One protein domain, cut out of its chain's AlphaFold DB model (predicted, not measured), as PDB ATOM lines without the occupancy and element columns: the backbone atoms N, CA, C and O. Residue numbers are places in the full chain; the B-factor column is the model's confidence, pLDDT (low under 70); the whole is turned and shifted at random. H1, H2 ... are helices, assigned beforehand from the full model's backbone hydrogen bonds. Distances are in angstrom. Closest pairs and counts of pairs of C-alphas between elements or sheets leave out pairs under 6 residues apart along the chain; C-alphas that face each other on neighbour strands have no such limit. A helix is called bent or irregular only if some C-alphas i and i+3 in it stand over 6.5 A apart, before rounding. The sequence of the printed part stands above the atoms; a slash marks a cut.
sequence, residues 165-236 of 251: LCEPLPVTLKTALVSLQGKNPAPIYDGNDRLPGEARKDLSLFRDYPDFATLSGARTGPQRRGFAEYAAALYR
ATOM      1  N   LEU A 165      43.052 -18.288 -53.690       93.44
ATOM      2  CA  LEU A 165      43.652 -19.603 -53.442       93.44
ATOM      3  C   LEU A 165      44.871 -19.874 -54.336       93.44
ATOM      4  O   LEU A 165      45.675 -20.748 -54.013       93.44
ATOM      5  N   CYS A 166      45.016 -19.161 -55.455       93.00
ATOM      6  CA  CYS A 166      46.158 -19.308 -56.359       93.00
ATOM      7  C   CYS A 166      47.321 -18.375 -55.995       93.00
ATOM      8  O   CYS A 166      48.480 -18.725 -56.208       93.00
ATOM      9  N   GLU A 167      47.019 -17.199 -55.457       93.00
ATOM     10  CA  GLU A 167      47.989 -16.157 -55.119       93.00
ATOM     11  C   GLU A 167      47.400 -15.185 -54.083       93.00
ATOM     12  O   GLU A 167      46.185 -14.988 -54.041       93.00
ATOM     13  N   PRO A 168      48.235 -14.566 -53.230       95.00
ATOM     14  CA  PRO A 168      47.755 -13.688 -52.170       95.00
ATOM     15  C   PRO A 168      47.120 -12.423 -52.761       95.00
ATOM     16  O   PRO A 168      47.796 -11.644 -53.428       95.00
ATOM     17  N   LEU A 169      45.836 -12.175 -52.491       96.62
ATOM     18  CA  LEU A 169      45.167 -10.966 -52.978       96.62
ATOM     19  C   LEU A 169      45.685  -9.719 -52.235       96.62
ATOM     20  O   LEU A 169      45.728  -9.731 -51.002       96.62
ATOM     21  N   PRO A 170      46.021  -8.618 -52.932       96.94
ATOM     22  CA  PRO A 170      46.539  -7.394 -52.324       96.94
ATOM     23  C   PRO A 170      45.414  -6.545 -51.715       96.94
ATOM     24  O   PRO A 170      45.157  -5.422 -52.144       96.94
ATOM     25  N   VAL A 171      44.677  -7.089 -50.745       97.44
ATOM     26  CA  VAL A 171      43.520  -6.423 -50.138       97.44
ATOM     27  C   VAL A 171      43.250  -6.926 -48.721       97.44
ATOM     28  O   VAL A 171      43.353  -8.113 -48.431       97.44
ATOM     29  N   THR A 172      42.824  -6.025 -47.840       97.31
ATOM     30  CA  THR A 172      42.363  -6.360 -46.488       97.31
ATOM     31  C   THR A 172      41.080  -5.615 -46.164       97.31
ATOM     32  O   THR A 172      40.833  -4.524 -46.679       97.31
ATOM     33  N   LEU A 173      40.239  -6.209 -45.317       96.94
ATOM     34  CA  LEU A 173      38.882  -5.726 -45.075       96.94
ATOM     35  C   LEU A 173      38.845  -4.293 -44.524       96.94
ATOM     36  O   LEU A 173      38.135  -3.458 -45.084       96.94
ATOM     37  N   LYS A 174      39.592  -3.963 -43.459       96.88
ATOM     38  CA  LYS A 174      39.487  -2.618 -42.856       96.88
ATOM     39  C   LYS A 174      40.076  -1.555 -43.774       96.88
ATOM     40  O   LYS A 174      39.458  -0.509 -43.974       96.88
ATOM     41  N   THR A 175      41.241  -1.836 -44.351       97.69
ATOM     42  CA  THR A 175      41.912  -0.955 -45.317       97.69
ATOM     43  C   THR A 175      41.022  -0.710 -46.538       97.69
ATOM     44  O   THR A 175      40.854   0.439 -46.952       97.69
ATOM     45  N   ALA A 176      40.359  -1.745 -47.065       98.19
ATOM     46  CA  ALA A 176      39.408  -1.617 -48.166       98.19
ATOM     47  C   ALA A 176      38.185  -0.768 -47.792       98.19
ATOM     48  O   ALA A 176      37.840   0.143 -48.539       98.19
ATOM     49  N   LEU A 177      37.557  -1.005 -46.634       97.50
ATOM     50  CA  LEU A 177      36.402  -0.213 -46.192       97.50
ATOM     51  C   LEU A 177      36.741   1.277 -46.053       97.50
ATOM     52  O   LEU A 177      35.954   2.124 -46.472       97.50
ATOM     53  N   VAL A 178      37.917   1.616 -45.515       96.88
ATOM     54  CA  VAL A 178      38.366   3.017 -45.424       96.88
ATOM     55  C   VAL A 178      38.651   3.605 -46.808       96.88
ATOM     56  O   VAL A 178      38.244   4.735 -47.080       96.88
ATOM     57  N   SER A 179      39.266   2.834 -47.707       97.88
ATOM     58  CA  SER A 179      39.500   3.266 -49.089       97.88
ATOM     59  C   SER A 179      38.197   3.526 -49.850       97.88
ATOM     60  O   SER A 179      38.086   4.538 -50.540       97.88
ATOM     61  N   LEU A 180      37.184   2.670 -49.681       97.56
ATOM     62  CA  LEU A 180      35.868   2.817 -50.316       97.56
ATOM     63  C   LEU A 180      35.102   4.056 -49.836       97.56
ATOM     64  O   LEU A 180      34.253   4.563 -50.563       97.56
ATOM     65  N   GLN A 181      35.429   4.582 -48.653       95.38
ATOM     66  CA  GLN A 181      34.912   5.861 -48.153       95.38
ATOM     67  C   GLN A 181      35.639   7.083 -48.746       95.38
ATOM     68  O   GLN A 181      35.365   8.209 -48.334       95.38
ATOM     69  N   GLY A 182      36.602   6.888 -49.655       95.88
ATOM     70  CA  GLY A 182      37.422   7.962 -50.222       95.88
ATOM     71  C   GLY A 182      38.452   8.541 -49.246       95.88
ATOM     72  O   GLY A 182      38.953   9.642 -49.461       95.88
ATOM     73  N   LYS A 183      38.762   7.828 -48.156       96.56
ATOM     74  CA  LYS A 183      39.743   8.245 -47.142       96.56
ATOM     75  C   LYS A 183      41.088   7.562 -47.373       96.56
ATOM     76  O   LYS A 183      41.148   6.514 -48.009       96.56
ATOM     77  N   ASN A 184      42.159   8.126 -46.806       96.44
ATOM     78  CA  ASN A 184      43.489   7.514 -46.840       96.44
ATOM     79  C   ASN A 184      43.520   6.232 -45.981       96.44
ATOM     80  O   ASN A 184      43.380   6.336 -44.758       96.44
ATOM     81  N   PRO A 185      43.720   5.042 -46.576       97.12
ATOM     82  CA  PRO A 185      43.678   3.784 -45.842       97.12
ATOM     83  C   PRO A 185      45.055   3.345 -45.305       97.12
ATOM     84  O   PRO A 185      45.106   2.429 -44.487       97.12
ATOM     85  N   ALA A 186      46.159   4.003 -45.689       97.25
ATOM     86  CA  ALA A 186      47.515   3.624 -45.267       97.25
ATOM     87  C   ALA A 186      47.683   3.518 -43.735       97.25
ATOM     88  O   ALA A 186      48.206   2.507 -43.268       97.25
ATOM     89  N   PRO A 187      47.148   4.447 -42.909       96.56
ATOM     90  CA  PRO A 187      47.261   4.338 -41.452       96.56
ATOM     91  C   PRO A 187      46.541   3.121 -40.850       96.56
ATOM     92  O   PRO A 187      46.857   2.710 -39.736       96.56
ATOM     93  N   ILE A 188      45.556   2.553 -41.554       96.44
ATOM     94  CA  ILE A 188      44.843   1.340 -41.124       96.44
ATOM     95  C   ILE A 188      45.694   0.103 -41.391       96.44
ATOM     96  O   ILE A 188      45.745  -0.812 -40.562       96.44
ATOM     97  N   TYR A 189      46.371   0.095 -42.534       97.69
ATOM     98  CA  TYR A 189      47.199  -1.012 -42.973       97.69
ATOM     99  C   TYR A 189      48.543  -1.065 -42.240       97.69
ATOM    100  O   TYR A 189      48.872  -2.087 -41.636       97.69
ATOM    101  N   ASP A 190      49.273   0.054 -42.228       96.94
ATOM    102  CA  ASP A 190      50.612   0.171 -41.638       96.94
ATOM    103  C   ASP A 190      50.545   0.320 -40.110       96.94
ATOM    104  O   ASP A 190      51.372  -0.217 -39.365       96.94
ATOM    105  N   GLY A 191      49.503   1.001 -39.626       95.12
ATOM    106  CA  GLY A 191      49.337   1.358 -38.222       95.12
ATOM    107  C   GLY A 191      50.067   2.640 -37.839       95.12
ATOM    108  O   GLY A 191      50.400   3.481 -38.670       95.12
ATOM    109  N   ASN A 192      50.285   2.797 -36.538       91.94
ATOM    110  CA  ASN A 192      51.052   3.890 -35.947       91.94
ATOM    111  C   ASN A 192      51.774   3.413 -34.675       91.94
ATOM    112  O   ASN A 192      51.648   2.255 -34.273       91.94
ATOM    113  N   ASP A 193      52.481   4.320 -34.000       89.50
ATOM    114  CA  ASP A 193      53.266   4.017 -32.794       89.50
ATOM    115  C   ASP A 193      52.448   3.430 -31.632       89.50
ATOM    116  O   ASP A 193      52.999   2.789 -30.737       89.50
ATOM    117  N   ARG A 194      51.129   3.657 -31.607       89.38
ATOM    118  CA  ARG A 194      50.237   3.202 -30.531       89.38
ATOM    119  C   ARG A 194      49.475   1.936 -30.889       89.38
ATOM    120  O   ARG A 194      49.153   1.150 -29.999       89.38
ATOM    121  N   LEU A 195      49.117   1.769 -32.159       88.94
ATOM    122  CA  LEU A 195      48.243   0.702 -32.627       88.94
ATOM    123  C   LEU A 195      48.843   0.026 -33.863       88.94
ATOM    124  O   LEU A 195      49.050   0.694 -34.877       88.94
ATOM    125  N   PRO A 196      49.052  -1.304 -33.826       93.75
ATOM    126  CA  PRO A 196      49.498  -2.029 -35.004       93.75
ATOM    127  C   PRO A 196      48.413  -2.002 -36.088       93.75
ATOM    128  O   PRO A 196      47.224  -2.207 -35.796       93.75
ATOM    129  N   GLY A 197      48.838  -1.779 -37.331       95.38
ATOM    130  CA  GLY A 197      47.988  -1.885 -38.513       95.38
ATOM    131  C   GLY A 197      47.646  -3.334 -38.856       95.38
ATOM    132  O   GLY A 197      48.058  -4.263 -38.154       95.38
ATOM    133  N   GLU A 198      46.852  -3.537 -39.907       95.94
ATOM    134  CA  GLU A 198      46.497  -4.879 -40.391       95.94
ATOM    135  C   GLU A 198      47.733  -5.704 -40.773       95.94
ATOM    136  O   GLU A 198      47.815  -6.859 -40.356       95.94
ATOM    137  N   ALA A 199      48.733  -5.099 -41.430       95.06
ATOM    138  CA  ALA A 199      49.957  -5.786 -41.852       95.06
ATOM    139  C   ALA A 199      50.664  -6.480 -40.680       95.06
ATOM    140  O   ALA A 199      51.036  -7.640 -40.761       95.06
ATOM    141  N   ARG A 200      50.789  -5.805 -39.532       92.75
ATOM    142  CA  ARG A 200      51.501  -6.349 -38.361       92.75
ATOM    143  C   ARG A 200      50.695  -7.358 -37.540       92.75
ATOM    144  O   ARG A 200      51.249  -7.954 -36.618       92.75
ATOM    145  N   LYS A 201      49.399  -7.523 -37.815       92.50
ATOM    146  CA  LYS A 201      48.532  -8.481 -37.106       92.50
ATOM    147  C   LYS A 201      48.511  -9.854 -37.767       92.50
ATOM    148  O   LYS A 201      48.149 -10.819 -37.101       92.50
ATOM    149  N   ASP A 202      48.907  -9.933 -39.032       91.44
ATOM    150  CA  ASP A 202      48.933 -11.162 -39.811       91.44
ATOM    151  C   ASP A 202      50.303 -11.323 -40.481       91.44
ATOM    152  O   ASP A 202      50.688 -10.557 -41.361       91.44
ATOM    153  N   LEU A 203      51.060 -12.337 -40.055       91.56
ATOM    154  CA  LEU A 203      52.406 -12.589 -40.574       91.56
ATOM    155  C   LEU A 203      52.408 -12.981 -42.056       91.56
ATOM    156  O   LEU A 203      53.393 -12.715 -42.742       91.56
ATOM    157  N   SER A 204      51.340 -13.617 -42.545       92.19
ATOM    158  CA  SER A 204      51.228 -13.973 -43.962       92.19
ATOM    159  C   SER A 204      51.062 -12.723 -44.819       92.19
ATOM    160  O   SER A 204      51.776 -12.546 -45.802       92.19
ATOM    161  N   LEU A 205      50.222 -11.799 -44.354       93.38
ATOM    162  CA  LEU A 205      50.025 -10.498 -44.972       93.38
ATOM    163  C   LEU A 205      51.314  -9.667 -44.950       93.38
ATOM    164  O   LEU A 205      51.698  -9.132 -45.982       93.38
ATOM    165  N   PHE A 206      52.018  -9.609 -43.815       95.25
ATOM    166  CA  PHE A 206      53.289  -8.882 -43.713       95.25
ATOM    167  C   PHE A 206      54.374  -9.436 -44.647       95.25
ATOM    168  O   PHE A 206      55.181  -8.673 -45.173       95.25
ATOM    169  N   ARG A 207      54.412 -10.760 -44.841       96.00
ATOM    170  CA  ARG A 207      55.374 -11.418 -45.735       96.00
ATOM    171  C   ARG A 207      55.173 -10.986 -47.187       96.00
ATOM    172  O   ARG A 207      56.158 -10.703 -47.862       96.00
ATOM    173  N   ASP A 208      53.928 -10.980 -47.653       95.75
ATOM    174  CA  ASP A 208      53.610 -10.727 -49.063       95.75
ATOM    175  C   ASP A 208      53.487  -9.221 -49.356       95.75
ATOM    176  O   ASP A 208      53.877  -8.750 -50.423       95.75
ATOM    177  N   TYR A 209      53.003  -8.454 -48.376       97.44
ATOM    178  CA  TYR A 209      52.694  -7.032 -48.473       97.44
ATOM    179  C   TYR A 209      53.133  -6.296 -47.184       97.44
ATOM    180  O   TYR A 209      52.310  -6.013 -46.312       97.44
ATOM    181  N   PRO A 210      54.428  -5.968 -47.020       96.75
ATOM    182  CA  PRO A 210      54.968  -5.434 -45.763       96.75
ATOM    183  C   PRO A 210      54.438  -4.044 -45.377       96.75
ATOM    184  O   PRO A 210      54.402  -3.714 -44.190       96.75
ATOM    185  N   ASP A 211      54.022  -3.243 -46.358       97.31
ATOM    186  CA  ASP A 211      53.470  -1.900 -46.177       97.31
ATOM    187  C   ASP A 211      52.373  -1.592 -47.209       97.31
ATOM    188  O   ASP A 211      52.172  -2.318 -48.193       97.31
ATOM    189  N   PHE A 212      51.629  -0.508 -46.976       98.06
ATOM    190  CA  PHE A 212      50.516  -0.122 -47.836       98.06
ATOM    191  C   PHE A 212      50.981   0.260 -49.244       98.06
ATOM    192  O   PHE A 212      50.242   0.068 -50.210       98.06
ATOM    193  N   ALA A 213      52.199   0.785 -49.393       98.00
ATOM    194  CA  ALA A 213      52.748   1.130 -50.702       98.00
ATOM    195  C   ALA A 213      52.940  -0.129 -51.565       98.00
ATOM    196  O   ALA A 213      52.546  -0.152 -52.731       98.00
ATOM    197  N   THR A 214      53.455  -1.203 -50.966       98.00
ATOM    198  CA  THR A 214      53.632  -2.507 -51.608       98.00
ATOM    199  C   THR A 214      52.283  -3.146 -51.924       98.00
ATOM    200  O   THR A 214      52.073  -3.600 -53.048       98.00
ATOM    201  N   LEU A 215      51.336  -3.113 -50.978       98.12
ATOM    202  CA  LEU A 215      49.980  -3.628 -51.190       98.12
ATOM    203  C   LEU A 215      49.249  -2.886 -52.321       98.12
ATOM    204  O   LEU A 215      48.691  -3.504 -53.223       98.12
ATOM    205  N   SER A 216      49.253  -1.553 -52.300       97.62
ATOM    206  CA  SER A 216      48.535  -0.736 -53.287       97.62
ATOM    207  C   SER A 216      49.174  -0.749 -54.679       97.62
ATOM    208  O   SER A 216      48.461  -0.585 -55.670       97.62
ATOM    209  N   GLY A 217      50.489  -0.976 -54.765       97.50
ATOM    210  CA  GLY A 217      51.221  -1.134 -56.024       97.50
ATOM    211  C   GLY A 217      51.137  -2.536 -56.637       97.50
ATOM    212  O   GLY A 217      51.401  -2.697 -57.832       97.50
ATOM    213  N   ALA A 218      50.765  -3.550 -55.852       97.38
ATOM    214  CA  ALA A 218      50.671  -4.923 -56.323       97.38
ATOM    215  C   ALA A 218      49.533  -5.104 -57.339       97.38
ATOM    216  O   ALA A 218      48.445  -4.538 -57.215       97.38
ATOM    217  N   ARG A 219      49.795  -5.934 -58.350       97.06
ATOM    218  CA  ARG A 219      48.800  -6.393 -59.322       97.06
ATOM    219  C   ARG A 219      48.909  -7.891 -59.480       97.06
ATOM    220  O   ARG A 219      49.959  -8.386 -59.895       97.06
ATOM    221  N   THR A 220      47.823  -8.584 -59.189       94.56
ATOM    222  CA  THR A 220      47.805 -10.040 -59.118       94.56
ATOM    223  C   THR A 220      46.616 -10.586 -59.912       94.56
ATOM    224  O   THR A 220      45.681  -9.856 -60.264       94.56
ATOM    225  N   GLY A 221      46.690 -11.856 -60.265       89.81
ATOM    226  CA  GLY A 221      45.557 -12.623 -60.743       89.81
ATOM    227  C   GLY A 221      45.425 -12.562 -62.254       89.81
ATOM    228  O   GLY A 221      46.122 -11.785 -62.922       89.81
ATOM    229  N   PRO A 222      44.515 -13.365 -62.828       88.12
ATOM    230  CA  PRO A 222      44.321 -13.429 -64.275       88.12
ATOM    231  C   PRO A 222      43.989 -12.062 -64.890       88.12
ATOM    232  O   PRO A 222      44.428 -11.748 -65.993       88.12
ATOM    233  N   GLN A 223      43.247 -11.229 -64.158       89.69
ATOM    234  CA  GLN A 223      42.805  -9.901 -64.580       89.69
ATOM    235  C   GLN A 223      43.771  -8.783 -64.158       89.69
ATOM    236  O   GLN A 223      43.489  -7.617 -64.423       89.69
ATOM    237  N   ARG A 224      44.908  -9.111 -63.519       94.56
ATOM    238  CA  ARG A 224      45.933  -8.146 -63.067       94.56
ATOM    239  C   ARG A 224      45.347  -7.017 -62.204       94.56
ATOM    240  O   ARG A 224      45.765  -5.855 -62.308       94.56
ATOM    241  N   ARG A 225      44.382  -7.374 -61.352       96.62
ATOM    242  CA  ARG A 225      43.700  -6.452 -60.440       96.62
ATOM    243  C   ARG A 225      44.668  -5.980 -59.358       96.62
ATOM    244  O   ARG A 225      45.486  -6.753 -58.862       96.62
ATOM    245  N   GLY A 226      44.582  -4.704 -59.011       97.62
ATOM    246  CA  GLY A 226      45.258  -4.121 -57.856       97.62
ATOM    247  C   GLY A 226      44.317  -3.918 -56.672       97.62
ATOM    248  O   GLY A 226      43.123  -4.222 -56.740       97.62
ATOM    249  N   PHE A 227      44.852  -3.341 -55.595       98.19
ATOM    250  CA  PHE A 227      44.119  -3.098 -54.348       98.19
ATOM    251  C   PHE A 227      42.740  -2.458 -54.555       98.19
ATOM    252  O   PHE A 227      41.750  -2.964 -54.038       98.19
ATOM    253  N   ALA A 228      42.649  -1.368 -55.324       97.69
ATOM    254  CA  ALA A 228      41.391  -0.638 -55.500       97.69
ATOM    255  C   ALA A 228      40.311  -1.472 -56.217       97.69
ATOM    256  O   ALA A 228      39.127  -1.370 -55.895       97.69
ATOM    257  N   GLU A 229      40.720  -2.314 -57.169       97.69
ATOM    258  CA  GLU A 229      39.827  -3.185 -57.937       97.69
ATOM    259  C   GLU A 229      39.320  -4.336 -57.063       97.69
ATOM    260  O   GLU A 229      38.115  -4.592 -57.032       97.69
ATOM    261  N   TYR A 230      40.199  -4.964 -56.276       97.62
ATOM    262  CA  TYR A 230      39.797  -5.981 -55.303       97.62
ATOM    263  C   TYR A 230      38.953  -5.410 -54.161       97.62
ATOM    264  O   TYR A 230      37.955  -6.016 -53.780       97.62
ATOM    265  N   ALA A 231      39.301  -4.231 -53.639       97.81
ATOM    266  CA  ALA A 231      38.530  -3.553 -52.602       97.81
ATOM    267  C   ALA A 231      37.095  -3.286 -53.074       97.81
ATOM    268  O   ALA A 231      36.134  -3.569 -52.359       97.81
ATOM    269  N   ALA A 232      36.952  -2.793 -54.306       97.06
ATOM    270  CA  ALA A 232      35.665  -2.591 -54.950       97.06
ATOM    271  C   ALA A 232      34.889  -3.900 -55.144       97.06
ATOM    272  O   ALA A 232      33.716  -3.955 -54.782       97.06
ATOM    273  N   ALA A 233      35.528  -4.929 -55.701       95.31
ATOM    274  CA  ALA A 233      34.863  -6.182 -56.043       95.31
ATOM    275  C   ALA A 233      34.410  -6.970 -54.800       95.31
ATOM    276  O   ALA A 233      33.263  -7.398 -54.735       95.31
ATOM    277  N   LEU A 234      35.271  -7.099 -53.782       95.12
ATOM    278  CA  LEU A 234      34.965  -7.855 -52.562       95.12
ATOM    279  C   LEU A 234      34.036  -7.097 -51.611       95.12
ATOM    280  O   LEU A 234      33.127  -7.682 -51.022       95.12
ATOM    281  N   TYR A 235      34.290  -5.800 -51.407       96.56
ATOM    282  CA  TYR A 235      33.764  -5.098 -50.235       96.56
ATOM    283  C   TYR A 235      32.783  -3.975 -50.553       96.56
ATOM    284  O   TYR A 235      32.156  -3.476 -49.624       96.56
ATOM    285  N   ARG A 236      32.569  -3.578 -51.816       96.00
ATOM    286  CA  ARG A 236      31.531  -2.577 -52.131       96.00
ATOM    287  C   ARG A 236      30.111  -3.087 -51.848       96.00
ATOM    288  O   ARG A 236      29.368  -2.335 -51.217       96.00
TER     289      ARG A 236
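This is residues 165 to 236 of the 251 residues of the protein "Putative exodeoxyribonuclease V, gamma subunit recC" of mine drainage metagenome (UniProt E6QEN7). Six short helices make a compact cluster, in which H6, the longest, crosses H1 near their middles, while H5 meets the first residues of H6 at a corner and H2 packs on H1. H3 and H4 form a smaller corner away from that crossing, and two loops, around Arg 194 and Pro 222, make the two ends of the longest axis. The printed part has 72 residues, with H1 to H6 following one another along the chain and no named strand, and its class is all helix. It is compact, with a radius of gyration of the C-alphas of 11.5 A and spans of 38 by 27 by 17 A.

Start at H6, residues 227 to 236, and look for Ala 231. Its C-alpha is 4.9 A from that of Ala 176 in H1, residues 173 to 180; this is the closest pair of the two helices, which touch and stand about perpendicular at 82 degrees. At Phe 227 you meet H5, residues 212 to 217: the two helices touch, the closest C-alphas, those of Ser 216 and Phe 227, are 5.1 A apart, and their lines are about perpendicular at 80 degrees. Next find H2, residues 186 to 189, the hub, which touches three helices. It touches H1, with the C-alphas of Thr 175 and Ile 188 closest at 5.6 A. It only just touches H5, with 3 pairs of C-alphas within 8 A, the closest being Ala 186 and Phe 212 at 5.4 A. H2 and H3, residues 198 to 201, touch only at the corner, and only just, with 3 pairs within 8 A; the C-alphas of Tyr 189 and Glu 198 are closest at 4.7 A. H3 and H4, residues 203 to 208, also only just touch, with 3 pairs within 8 A and only at the corner; Ala 199 and Phe 206 have the closest C-alphas, at 4.9 A. H4 is apart from H1, H2 and H6. Every O i to N i+4 pair is within hydrogen-bond range in H1, H4, H5 and H6; H2 and H3 are too short for such a pair.

Find C-alpha 173 at (38.882, -5.726, -45.075); from there H1 runs 10.5 A to Leu 180. H4 spans 8.8 A and H5 8.3 A from first to last C-alpha. H6 begins at C-alpha 227, (44.119, -3.098, -54.348), and runs 12.8 A to C-alpha 236 at (31.531, -2.577, -52.131). It is neither bent nor irregular, but only just: C-alphas 233 and 236 are 6.3 A apart.

Look at Arg 194 and Pro 222 for the two C-alphas farthest apart, 38.1 A. Between H5 and H6, residues 219 to 220 pair with residues 225 to 226, antiparallel. The printed part has no cut and no long link. Its mean pLDDT is 95.5, and no printed residue is under 70.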